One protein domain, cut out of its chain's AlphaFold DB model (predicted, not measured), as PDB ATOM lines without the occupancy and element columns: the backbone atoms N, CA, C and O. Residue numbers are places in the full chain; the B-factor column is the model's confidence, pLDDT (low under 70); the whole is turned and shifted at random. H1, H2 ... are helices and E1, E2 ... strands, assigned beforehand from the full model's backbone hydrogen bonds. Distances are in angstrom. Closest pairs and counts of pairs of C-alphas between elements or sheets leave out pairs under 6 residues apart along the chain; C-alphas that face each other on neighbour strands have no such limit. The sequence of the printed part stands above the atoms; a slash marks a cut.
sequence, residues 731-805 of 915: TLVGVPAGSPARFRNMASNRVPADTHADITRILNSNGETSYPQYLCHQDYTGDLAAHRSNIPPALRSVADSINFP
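This is residues 731 to 805 of the 915 residues of an uncharacterized protein of Alteromonadaceae bacterium M269 (UniProt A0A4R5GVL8). A short two-stranded ribbon, E1 and E2, makes the middle of this small domain; H1 and the first part of H2, residues 753 to 760, pack mainly on E2, while the short H3 sits by E1. After E2 a long stretch with no named element loops out, with residues 780 to 785 sticking out, and folds back so that residues 796 to 797 pair with E1. The printed part has 75 residues, with two named strands and three named helices in the order E1, H1, H2, E2, H3; the sheet has the order E1 - E2, antiparallel, and the class is mixed, helices and strands. The whole is compact, with a radius of gyration of the C-alphas of 12.1 A and spans of 36 by 26 by 20 A.

Find C-alpha 731 at (202.951, 184.088, 245.305); here E1 begins, and it runs through residues 731 to 735 over 12.8 A. Go on to residues 741 to 750 for H1, 13.8 A long. H2 takes residues 753 to 765; from C-alpha 753 at (206.470, 165.814, 240.250) it runs 18.4 A. Next look at residues 773 to 777, which are E2, 12.6 A long. Last comes H3, residues 799 to 803, ending at C-alpha 803 at (192.165, 182.212, 243.247).

Start with the sheet: E1 and E2 are antiparallel, with 149 degrees between their directions. Look at N 733 and O 775, 2.9 A apart, and at N 777 and O 731, 2.8 A apart, both within hydrogen-bond range. Residues 733 to 734 of E1 also pair with residues 796 to 797, antiparallel. The closest C-alphas of H1 and E2 are those of Ala 747 and Leu 775, 5.4 A apart. For H2 and E2 they are those of His 756 and Gln 773, 5.6 A apart, and for E1 and H3 those of Leu 732 and Ala 799, 5.8 A apart. H2 and H3 only just touch, with 3 pairs of C-alphas within 8 A, and H2 does so with residues 762 to 763 alone; the closest C-alphas are those of Leu 763 and Ser 801, 6.8 A apart. H1 and H2 meet only through their link, while E1 and H2 are apart, as are H1 and H3. In H1, H2 and H3 every O i to N i+4 pair is within hydrogen-bond range.

The two C-alphas farthest apart are those of Ser 765 and Gly 782, 36.3 A. Residues 780 to 785, which hold Gly 782, stand free. The links E1 to H1 and H1 to H2 are tight, H2 to E2 is short, and E2 to H3 is long, with 21 residues. The printed part has no cut. Its mean pLDDT is 96.0, and no printed residue is under 70.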
ATOM      1  N   THR A 731     204.024 184.319 246.301       97.38
ATOM      2  CA  THR A 731     202.951 184.088 245.305       97.38
ATOM      3  C   THR A 731     203.361 182.986 244.321       97.38
ATOM      4  O   THR A 731     204.552 182.826 244.018       97.38
ATOM      5  N   LEU A 732     202.421 182.160 243.863       98.19
ATOM      6  CA  LEU A 732     202.694 181.005 243.013       98.19
ATOM      7  C   LEU A 732     203.003 181.449 241.585       98.19
ATOM      8  O   LEU A 732     202.296 182.249 240.964       98.19
ATOM      9  N   VAL A 733     204.073 180.878 241.031       98.62
ATOM     10  CA  VAL A 733     204.505 181.172 239.668       98.62
ATOM     11  C   VAL A 733     204.701 179.907 238.844       98.62
ATOM     12  O   VAL A 733     205.273 178.914 239.297       98.62
ATOM     13  N   GLY A 734     204.265 179.969 237.590       98.44
ATOM     14  CA  GLY A 734     204.632 179.042 236.533       98.44
ATOM     15  C   GLY A 734     206.048 179.306 236.021       98.44
ATOM     16  O   GLY A 734     206.501 180.449 235.892       98.44
ATOM     17  N   VAL A 735     206.748 178.222 235.696       98.50
ATOM     18  CA  VAL A 735     208.110 178.204 235.156       98.50
ATOM     19  C   VAL A 735     208.057 177.674 233.717       98.50
ATOM     20  O   VAL A 735     208.044 176.459 233.501       98.50
ATOM     21  N   PRO A 736     208.010 178.563 232.708       97.81
ATOM     22  CA  PRO A 736     208.084 178.179 231.302       97.81
ATOM     23  C   PRO A 736     209.272 177.265 230.957       97.81
ATOM     24  O   PRO A 736     210.350 177.346 231.547       97.81
ATOM     25  N   ALA A 737     209.124 176.450 229.906       95.69
ATOM     26  CA  ALA A 737     210.191 175.554 229.437       95.69
ATOM     27  C   ALA A 737     211.502 176.298 229.098       95.69
ATOM     28  O   ALA A 737     212.596 175.775 229.318       95.69
ATOM     29  N   GLY A 738     211.386 177.533 228.591       95.38
ATOM     30  CA  GLY A 738     212.510 178.406 228.239       95.38
ATOM     31  C   GLY A 738     213.119 179.195 229.404       95.38
ATOM     32  O   GLY A 738     214.048 179.970 229.180       95.38
ATOM     33  N   SER A 739     212.626 179.041 230.639       97.44
ATOM     34  CA  SER A 739     213.157 179.783 231.786       97.44
ATOM     35  C   SER A 739     214.611 179.383 232.103       97.44
ATOM     36  O   SER A 739     215.003 178.219 231.919       97.44
ATOM     37  N   PRO A 740     215.436 180.316 232.627       97.75
ATOM     38  CA  PRO A 740     216.810 180.040 233.037       97.75
ATOM     39  C   PRO A 740     216.932 178.794 233.918       97.75
ATOM     40  O   PRO A 740     216.105 178.566 234.805       97.75
ATOM     41  N   ALA A 741     218.007 178.022 233.725       97.00
ATOM     42  CA  ALA A 741     218.226 176.749 234.421       97.00
ATOM     43  C   ALA A 741     218.114 176.869 235.950       97.00
ATOM     44  O   ALA A 741     217.596 175.963 236.590       97.00
ATOM     45  N   ARG A 742     218.506 178.010 236.537       96.62
ATOM     46  CA  ARG A 742     218.364 178.259 237.981       96.62
ATOM     47  C   ARG A 742     216.924 178.101 238.486       96.62
ATOM     48  O   ARG A 742     216.737 177.535 239.553       96.62
ATOM     49  N   PHE A 743     215.923 178.560 237.731       97.31
ATOM     50  CA  PHE A 743     214.518 178.479 238.141       97.31
ATOM     51  C   PHE A 743     213.945 177.085 237.899       97.31
ATOM     52  O   PHE A 743     213.256 176.559 238.763       97.31
ATOM     53  N   ARG A 744     214.301 176.449 236.776       97.31
ATOM     54  CA  ARG A 744     213.898 175.064 236.486       97.31
ATOM     55  C   ARG A 744     214.463 174.075 237.508       97.31
ATOM     56  O   ARG A 744     213.727 173.237 238.018       97.31
ATOM     57  N   ASN A 745     215.737 174.239 237.875       96.88
ATOM     58  CA  ASN A 745     216.396 173.452 238.920       96.88
ATOM     59  C   ASN A 745     215.799 173.741 240.303       96.88
ATOM     60  O   ASN A 745     215.639 172.839 241.118       96.88
ATOM     61  N   MET A 746     215.458 175.002 240.584       96.12
ATOM     62  CA  MET A 746     214.777 175.369 241.823       96.12
ATOM     63  C   MET A 746     213.416 174.672 241.925       96.12
ATOM     64  O   MET A 746     213.149 174.031 242.936       96.12
ATOM     65  N   ALA A 747     212.599 174.732 240.874       97.50
ATOM     66  CA  ALA A 747     211.299 174.070 240.829       97.50
ATOM     67  C   ALA A 747     211.419 172.541 240.928       97.50
ATOM     68  O   ALA A 747     210.713 171.929 241.722       97.50
ATOM     69  N   SER A 748     212.341 171.912 240.185       96.00
ATOM     70  CA  SER A 748     212.519 170.449 240.211       96.00
ATOM     71  C   SER A 748     212.994 169.934 241.564       96.00
ATOM     72  O   SER A 748     212.618 168.840 241.976       96.00
ATOM     73  N   ASN A 749     213.846 170.703 242.245       95.56
ATOM     74  CA  ASN A 749     214.435 170.271 243.505       95.56
ATOM     75  C   ASN A 749     213.491 170.514 244.681       95.56
ATOM     76  O   ASN A 749     213.488 169.716 245.611       95.56
ATOM     77  N   ARG A 750     212.698 171.594 244.638       96.31
ATOM     78  CA  ARG A 750     211.830 172.022 245.746       96.31
ATOM     79  C   ARG A 750     210.412 171.471 245.668       96.31
ATOM     80  O   ARG A 750     209.771 171.340 246.704       96.31
ATOM     81  N   VAL A 751     209.923 171.164 244.469       97.88
ATOM     82  CA  VAL A 751     208.524 170.795 244.238       97.88
ATOM     83  C   VAL A 751     208.452 169.394 243.609       97.88
ATOM     84  O   VAL A 751     209.043 169.178 242.545       97.88
ATOM     85  N   PRO A 752     207.761 168.430 244.246       97.44
ATOM     86  CA  PRO A 752     207.532 167.087 243.717       97.44
ATOM     87  C   PRO A 752     206.814 167.060 242.359       97.44
ATOM     88  O   PRO A 752     206.039 167.953 242.023       97.44
ATOM     89  N   ALA A 753     207.050 165.996 241.584       97.12
ATOM     90  CA  ALA A 753     206.470 165.814 240.250       97.12
ATOM     91  C   ALA A 753     204.933 165.752 240.259       97.12
ATOM     92  O   ALA A 753     204.294 166.298 239.363       97.12
ATOM     93  N   ASP A 754     204.347 165.121 241.275       97.00
ATOM     94  CA  ASP A 754     202.899 165.047 241.481       97.00
ATOM     95  C   ASP A 754     202.297 166.425 241.785       97.00
ATOM     96  O   ASP A 754     201.262 166.759 241.217       97.00
ATOM     97  N   THR A 755     202.977 167.270 242.569       98.06
ATOM     98  CA  THR A 755     202.531 168.651 242.819       98.06
ATOM     99  C   THR A 755     202.484 169.468 241.522       98.06
ATOM    100  O   THR A 755     201.504 170.169 241.274       98.06
ATOM    101  N   HIS A 756     203.487 169.347 240.638       98.44
ATOM    102  CA  HIS A 756     203.438 170.002 239.317       98.44
ATOM    103  C   HIS A 756     202.269 169.494 238.461       98.44
ATOM    104  O   HIS A 756     201.627 170.276 237.752       98.44
ATOM    105  N   ALA A 757     201.990 168.190 238.515       98.25
ATOM    106  CA  ALA A 757     200.895 167.572 237.772       98.25
ATOM    107  C   ALA A 757     199.517 167.999 238.302       98.25
ATOM    108  O   ALA A 757     198.606 168.214 237.503       98.25
ATOM    109  N   ASP A 758     199.367 168.156 239.617       98.00
ATOM    110  CA  ASP A 758     198.129 168.616 240.247       98.00
ATOM    111  C   ASP A 758     197.833 170.078 239.905       98.00
ATOM    112  O   ASP A 758     196.736 170.370 239.431       98.00
ATOM    113  N   ILE A 759     198.819 170.977 240.019       98.44
ATOM    114  CA  ILE A 759     198.656 172.383 239.608       98.44
ATOM    115  C   ILE A 759     198.311 172.467 238.115       98.44
ATOM    116  O   ILE A 759     197.390 173.181 237.726       98.44
ATOM    117  N   THR A 760     198.986 171.682 237.269       98.56
ATOM    118  CA  THR A 760     198.664 171.600 235.834       98.56
ATOM    119  C   THR A 760     197.229 171.133 235.595       98.56
ATOM    120  O   THR A 760     196.555 171.663 234.717       98.56
ATOM    121  N   ARG A 761     196.742 170.154 236.366       98.44
ATOM    122  CA  ARG A 761     195.366 169.655 236.256       98.44
ATOM    123  C   ARG A 761     194.353 170.731 236.631       98.44
ATOM    124  O   ARG A 761     193.384 170.875 235.896       98.44
ATOM    125  N   ILE A 762     194.604 171.475 237.710       97.00
ATOM    126  CA  ILE A 762     193.759 172.594 238.155       97.00
ATOM    127  C   ILE A 762     193.707 173.681 237.082       97.00
ATOM    128  O   ILE A 762     192.626 174.075 236.657       97.00
ATOM    129  N   LEU A 763     194.862 174.122 236.578       97.25
ATOM    130  CA  LEU A 763     194.901 175.147 235.536       97.25
ATOM    131  C   LEU A 763     194.171 174.674 234.273       97.25
ATOM    132  O   LEU A 763     193.311 175.377 233.758       97.25
ATOM    133  N   ASN A 764     194.413 173.438 233.828       97.12
ATOM    134  CA  ASN A 764     193.710 172.888 232.670       97.12
ATOM    135  C   ASN A 764     192.193 172.754 232.902       97.12
ATOM    136  O   ASN A 764     191.428 172.999 231.972       97.12
ATOM    137  N   SER A 765     191.739 172.375 234.107       95.25
ATOM    138  CA  SER A 765     190.302 172.307 234.420       95.25
ATOM    139  C   SER A 765     189.649 173.683 234.463       95.25
ATOM    140  O   SER A 765     188.474 173.802 234.127       95.25
ATOM    141  N   ASN A 766     190.422 174.708 234.814       92.88
ATOM    142  CA  ASN A 766     189.991 176.101 234.807       92.88
ATOM    143  C   ASN A 766     190.047 176.720 233.395       92.88
ATOM    144  O   ASN A 766     189.591 177.839 233.199       92.88
ATOM    145  N   GLY A 767     190.590 176.011 232.397       93.31
ATOM    146  CA  GLY A 767     190.827 176.563 231.057       93.31
ATOM    147  C   GLY A 767     191.992 177.559 230.996       93.31
ATOM    148  O   GLY A 767     192.106 178.316 230.035       93.31
ATOM    149  N   GLU A 768     192.855 177.546 232.008       93.94
ATOM    150  CA  GLU A 768     193.975 178.459 232.202       93.94
ATOM    151  C   GLU A 768     195.274 177.929 231.582       93.94
ATOM    152  O   GLU A 768     195.454 176.731 231.336       93.94
ATOM    153  N   THR A 769     196.227 178.832 231.339       94.50
ATOM    154  CA  THR A 769     197.536 178.443 230.797       94.50
ATOM    155  C   THR A 769     198.340 177.665 231.836       94.50
ATOM    156  O   THR A 769     198.661 178.189 232.901       94.50
ATOM    157  N   SER A 770     198.744 176.441 231.495       97.19
ATOM    158  CA  SER A 770     199.640 175.623 232.313       97.19
ATOM    159  C   SER A 770     201.101 175.692 231.856       97.19
ATOM    160  O   SER A 770     201.430 176.032 230.716       97.19
ATOM    161  N   TYR A 771     202.004 175.366 232.779       98.12
ATOM    162  CA  TYR A 771     203.453 175.402 232.611       98.12
ATOM    163  C   TYR A 771     204.085 174.055 233.001       98.12
ATOM    164  O   TYR A 771     203.508 173.308 233.789       98.12
ATOM    165  N   PRO A 772     205.296 173.729 232.501       97.44
ATOM    166  CA  PRO A 772     205.961 172.468 232.840       97.44
ATOM    167  C   PRO A 772     206.283 172.298 234.328       97.44
ATOM    168  O   PRO A 772     206.377 171.169 234.805       97.44
ATOM    169  N   GLN A 773     206.536 173.399 235.036       98.44
ATOM    170  CA  GLN A 773     206.883 173.397 236.455       98.44
ATOM    171  C   GLN A 773     206.327 174.649 237.143       98.44
ATOM    172  O   GLN A 773     206.078 175.659 236.484       98.44
ATOM    173  N   TYR A 774     206.204 174.600 238.468       98.62
ATOM    174  CA  TYR A 774     205.722 175.689 239.319       98.62
ATOM    175  C   TYR A 774     206.591 175.827 240.570       98.62
ATOM    176  O   TYR A 774     207.262 174.879 240.981       98.62
ATOM    177  N   LEU A 775     206.602 177.008 241.178       97.50
ATOM    178  CA  LEU A 775     207.206 177.229 242.492       97.50
ATOM    179  C   LEU A 775     206.535 178.414 243.188       97.50
ATOM    180  O   LEU A 775     206.096 179.348 242.527       97.50
ATOM    181  N   CYS A 776     206.501 178.404 244.515       98.25
ATOM    182  CA  CYS A 776     206.150 179.580 245.306       98.25
ATOM    183  C   CYS A 776     207.314 180.586 245.273       98.25
ATOM    184  O   CYS A 776     208.429 180.272 245.715       98.25
ATOM    185  N   HIS A 777     207.089 181.769 244.693       97.75
ATOM    186  CA  HIS A 777     208.071 182.848 244.641       97.75
ATOM    187  C   HIS A 777     208.104 183.565 245.990       97.75
ATOM    188  O   HIS A 777     207.194 184.315 246.325       97.75
ATOM    189  N   GLN A 778     209.163 183.311 246.756       96.19
ATOM    190  CA  GLN A 778     209.396 183.899 248.070       96.19
ATOM    191  C   GLN A 778     210.885 184.185 248.277       96.19
ATOM    192  O   GLN A 778     211.740 183.520 247.676       96.19
ATOM    193  N   ASP A 779     211.166 185.149 249.147       95.75
ATOM    194  CA  ASP A 779     212.494 185.499 249.629       95.75
ATOM    195  C   ASP A 779     212.359 186.118 251.028       95.75
ATOM    196  O   ASP A 779     211.690 187.134 251.203       95.75
ATOM    197  N   TYR A 780     212.978 185.483 252.025       96.25
ATOM    198  CA  TYR A 780     212.935 185.910 253.428       96.25
ATOM    199  C   TYR A 780     214.227 186.598 253.888       96.25
ATOM    200  O   TYR A 780     214.503 186.655 255.086       96.25
ATOM    201  N   THR A 781     215.061 187.067 252.953       94.75
ATOM    202  CA  THR A 781     216.316 187.771 253.273       94.75
ATOM    203  C   THR A 781     216.114 189.236 253.658       94.75
ATOM    204  O   THR A 781     217.017 189.840 254.235       94.75
ATOM    205  N   GLY A 782     214.936 189.802 253.389       92.25
ATOM    206  CA  GLY A 782     214.579 191.177 253.722       92.25
ATOM    207  C   GLY A 782     213.075 191.408 253.634       92.25
ATOM    208  O   GLY A 782     212.344 190.601 253.056       92.25
ATOM    209  N   ASP A 783     212.617 192.533 254.182       88.50
ATOM    210  CA  ASP A 783     211.258 193.006 253.928       88.50
ATOM    211  C   ASP A 783     211.084 193.266 252.432       88.50
ATOM    212  O   ASP A 783     211.942 193.889 251.806       88.50
ATOM    213  N   LEU A 784     209.980 192.778 251.859       85.94
ATOM    214  CA  LEU A 784     209.675 192.939 250.434       85.94
ATOM    215  C   LEU A 784     210.804 192.431 249.507       85.94
ATOM    216  O   LEU A 784     210.984 192.937 248.402       85.94
ATOM    217  N   ALA A 785     211.574 191.415 249.914       93.44
ATOM    218  CA  ALA A 785     212.567 190.808 249.024       93.44
ATOM    219  C   ALA A 785     211.904 190.021 247.870       93.44
ATOM    220  O   ALA A 785     212.410 190.013 246.747       93.44
ATOM    221  N   ALA A 786     210.724 189.436 248.103       94.38
ATOM    222  CA  ALA A 786     209.840 188.878 247.077       94.38
ATOM    223  C   ALA A 786     208.398 189.350 247.298       94.38
ATOM    224  O   ALA A 786     207.904 189.340 248.425       94.38
ATOM    225  N   HIS A 787     207.731 189.771 246.226       93.69
ATOM    226  CA  HIS A 787     206.364 190.291 246.234       93.69
ATOM    227  C   HIS A 787     205.748 190.270 244.822       93.69
ATOM    228  O   HIS A 787     206.428 189.995 243.831       93.69
ATOM    229  N   ARG A 788     204.450 190.584 244.692       92.31
ATOM    230  CA  ARG A 788     203.713 190.441 243.415       92.31
ATOM    231  C   ARG A 788     204.301 191.272 242.268       92.31
ATOM    232  O   ARG A 788     204.254 190.850 241.118       92.31
ATOM    233  N   SER A 789     204.896 192.426 242.566       91.56
ATOM    234  CA  SER A 789     205.450 193.327 241.545       91.56
ATOM    235  C   SER A 789     206.939 193.130 241.220       91.56
ATOM    236  O   SER A 789     207.438 193.799 240.316       91.56
ATOM    237  N   ASN A 790     207.656 192.216 241.891       94.31
ATOM    238  CA  ASN A 790     209.059 191.901 241.570       94.31
ATOM    239  C   ASN A 790     209.284 190.464 241.066       94.31
ATOM    240  O   ASN A 790     210.429 190.004 240.992       94.31
ATOM    241  N   ILE A 791     208.212 189.782 240.644       95.94
ATOM    242  CA  ILE A 791     208.295 188.464 240.009       95.94
ATOM    243  C   ILE A 791     209.266 188.533 238.813       95.94
ATOM    244  O   ILE A 791     209.079 189.354 237.908       95.94
ATOM    245  N   PRO A 792     210.299 187.667 238.750       96.25
ATOM    246  CA  PRO A 792     211.254 187.676 237.650       96.25
ATOM    247  C   PRO A 792     210.568 187.552 236.276       96.25
ATOM    248  O   PRO A 792     209.768 186.634 236.096       96.25
ATOM    249  N   PRO A 793     210.952 188.341 235.250       95.06
ATOM    250  CA  PRO A 793     210.308 188.312 233.925       95.06
ATOM    251  C   PRO A 793     210.338 186.956 233.200       95.06
ATOM    252  O   PRO A 793     209.631 186.754 232.214       95.06
ATOM    253  N   ALA A 794     211.180 186.023 233.652       96.31
ATOM    254  CA  ALA A 794     211.251 184.658 233.135       96.31
ATOM    255  C   ALA A 794     210.235 183.694 233.776       96.31
ATOM    256  O   ALA A 794     210.212 182.522 233.405       96.31
ATOM    257  N   LEU A 795     209.445 184.159 234.743       97.88
ATOM    258  CA  LEU A 795     208.385 183.430 235.436       97.88
ATOM    259  C   LEU A 795     207.033 184.076 235.107       97.88
ATOM    260  O   LEU A 795     206.980 185.171 234.542       97.88
ATOM    261  N   ARG A 796     205.933 183.389 235.403       97.25
ATOM    262  CA  ARG A 796     204.573 183.899 235.181       97.25
ATOM    263  C   ARG A 796     203.763 183.692 236.445       97.25
ATOM    264  O   ARG A 796     203.751 182.573 236.939       97.25
ATOM    265  N   SER A 797     203.123 184.732 236.974       95.50
ATOM    266  CA  SER A 797     202.156 184.524 238.058       95.50
ATOM    267  C   SER A 797     201.019 183.635 237.559       95.50
ATOM    268  O   SER A 797     200.622 183.735 236.398       95.50
ATOM    269  N   VAL A 798     200.548 182.750 238.431       96.50
ATOM    270  CA  VAL A 798     199.334 181.945 238.230       96.50
ATOM    271  C   VAL A 798     198.339 182.150 239.376       96.50
ATOM    272  O   VAL A 798     197.414 181.357 239.525       96.50
ATOM    273  N   ALA A 799     198.542 183.197 240.186       93.81
ATOM    274  CA  ALA A 799     197.745 183.497 241.369       93.81
ATOM    275  C   ALA A 799     196.262 183.640 241.018       93.81
ATOM    276  O   ALA A 799     195.431 182.866 241.490       93.81
ATOM    277  N   ASP A 800     195.947 184.550 240.095       91.69
ATOM    278  CA  ASP A 800     194.569 184.821 239.680       91.69
ATOM    279  C   ASP A 800     193.944 183.611 238.962       91.69
ATOM    280  O   ASP A 800     192.778 183.306 239.183       91.69
ATOM    281  N   SER A 801     194.731 182.841 238.199       94.06
ATOM    282  CA  SER A 801     194.285 181.593 237.548       94.06
ATOM    283  C   SER A 801     193.878 180.485 238.542       94.06
ATOM    284  O   SER A 801     193.275 179.481 238.144       94.06
ATOM    285  N   ILE A 802     194.234 180.626 239.825       95.06
ATOM    286  CA  ILE A 802     193.901 179.690 240.911       95.06
ATOM    287  C   ILE A 802     192.879 180.290 241.879       95.06
ATOM    288  O   ILE A 802     191.932 179.596 242.247       95.06
ATOM    289  N   ASN A 803     193.061 181.543 242.302       93.88
ATOM    290  CA  ASN A 803     192.165 182.212 243.247       93.88
ATOM    291  C   ASN A 803     190.876 182.705 242.588       93.88
ATOM    292  O   ASN A 803     189.847 182.718 243.256       93.88
ATOM    293  N   PHE A 804     190.912 183.072 241.304       92.75
ATOM    294  CA  PHE A 804     189.783 183.636 240.555       92.75
ATOM    295  C   PHE A 804     189.651 183.009 239.147       92.75
ATOM    296  O   PHE A 804     189.654 183.726 238.139       92.75
ATOM    297  N   PRO A 805     189.545 181.669 239.038       92.12
ATOM    298  CA  PRO A 805     189.499 180.968 237.751       92.12
ATOM    299  C   PRO A 805     188.265 181.289 236.898       92.12
ATOM    300  O   PRO A 805     188.252 181.035 235.697       92.12
TER     301      PRO A 805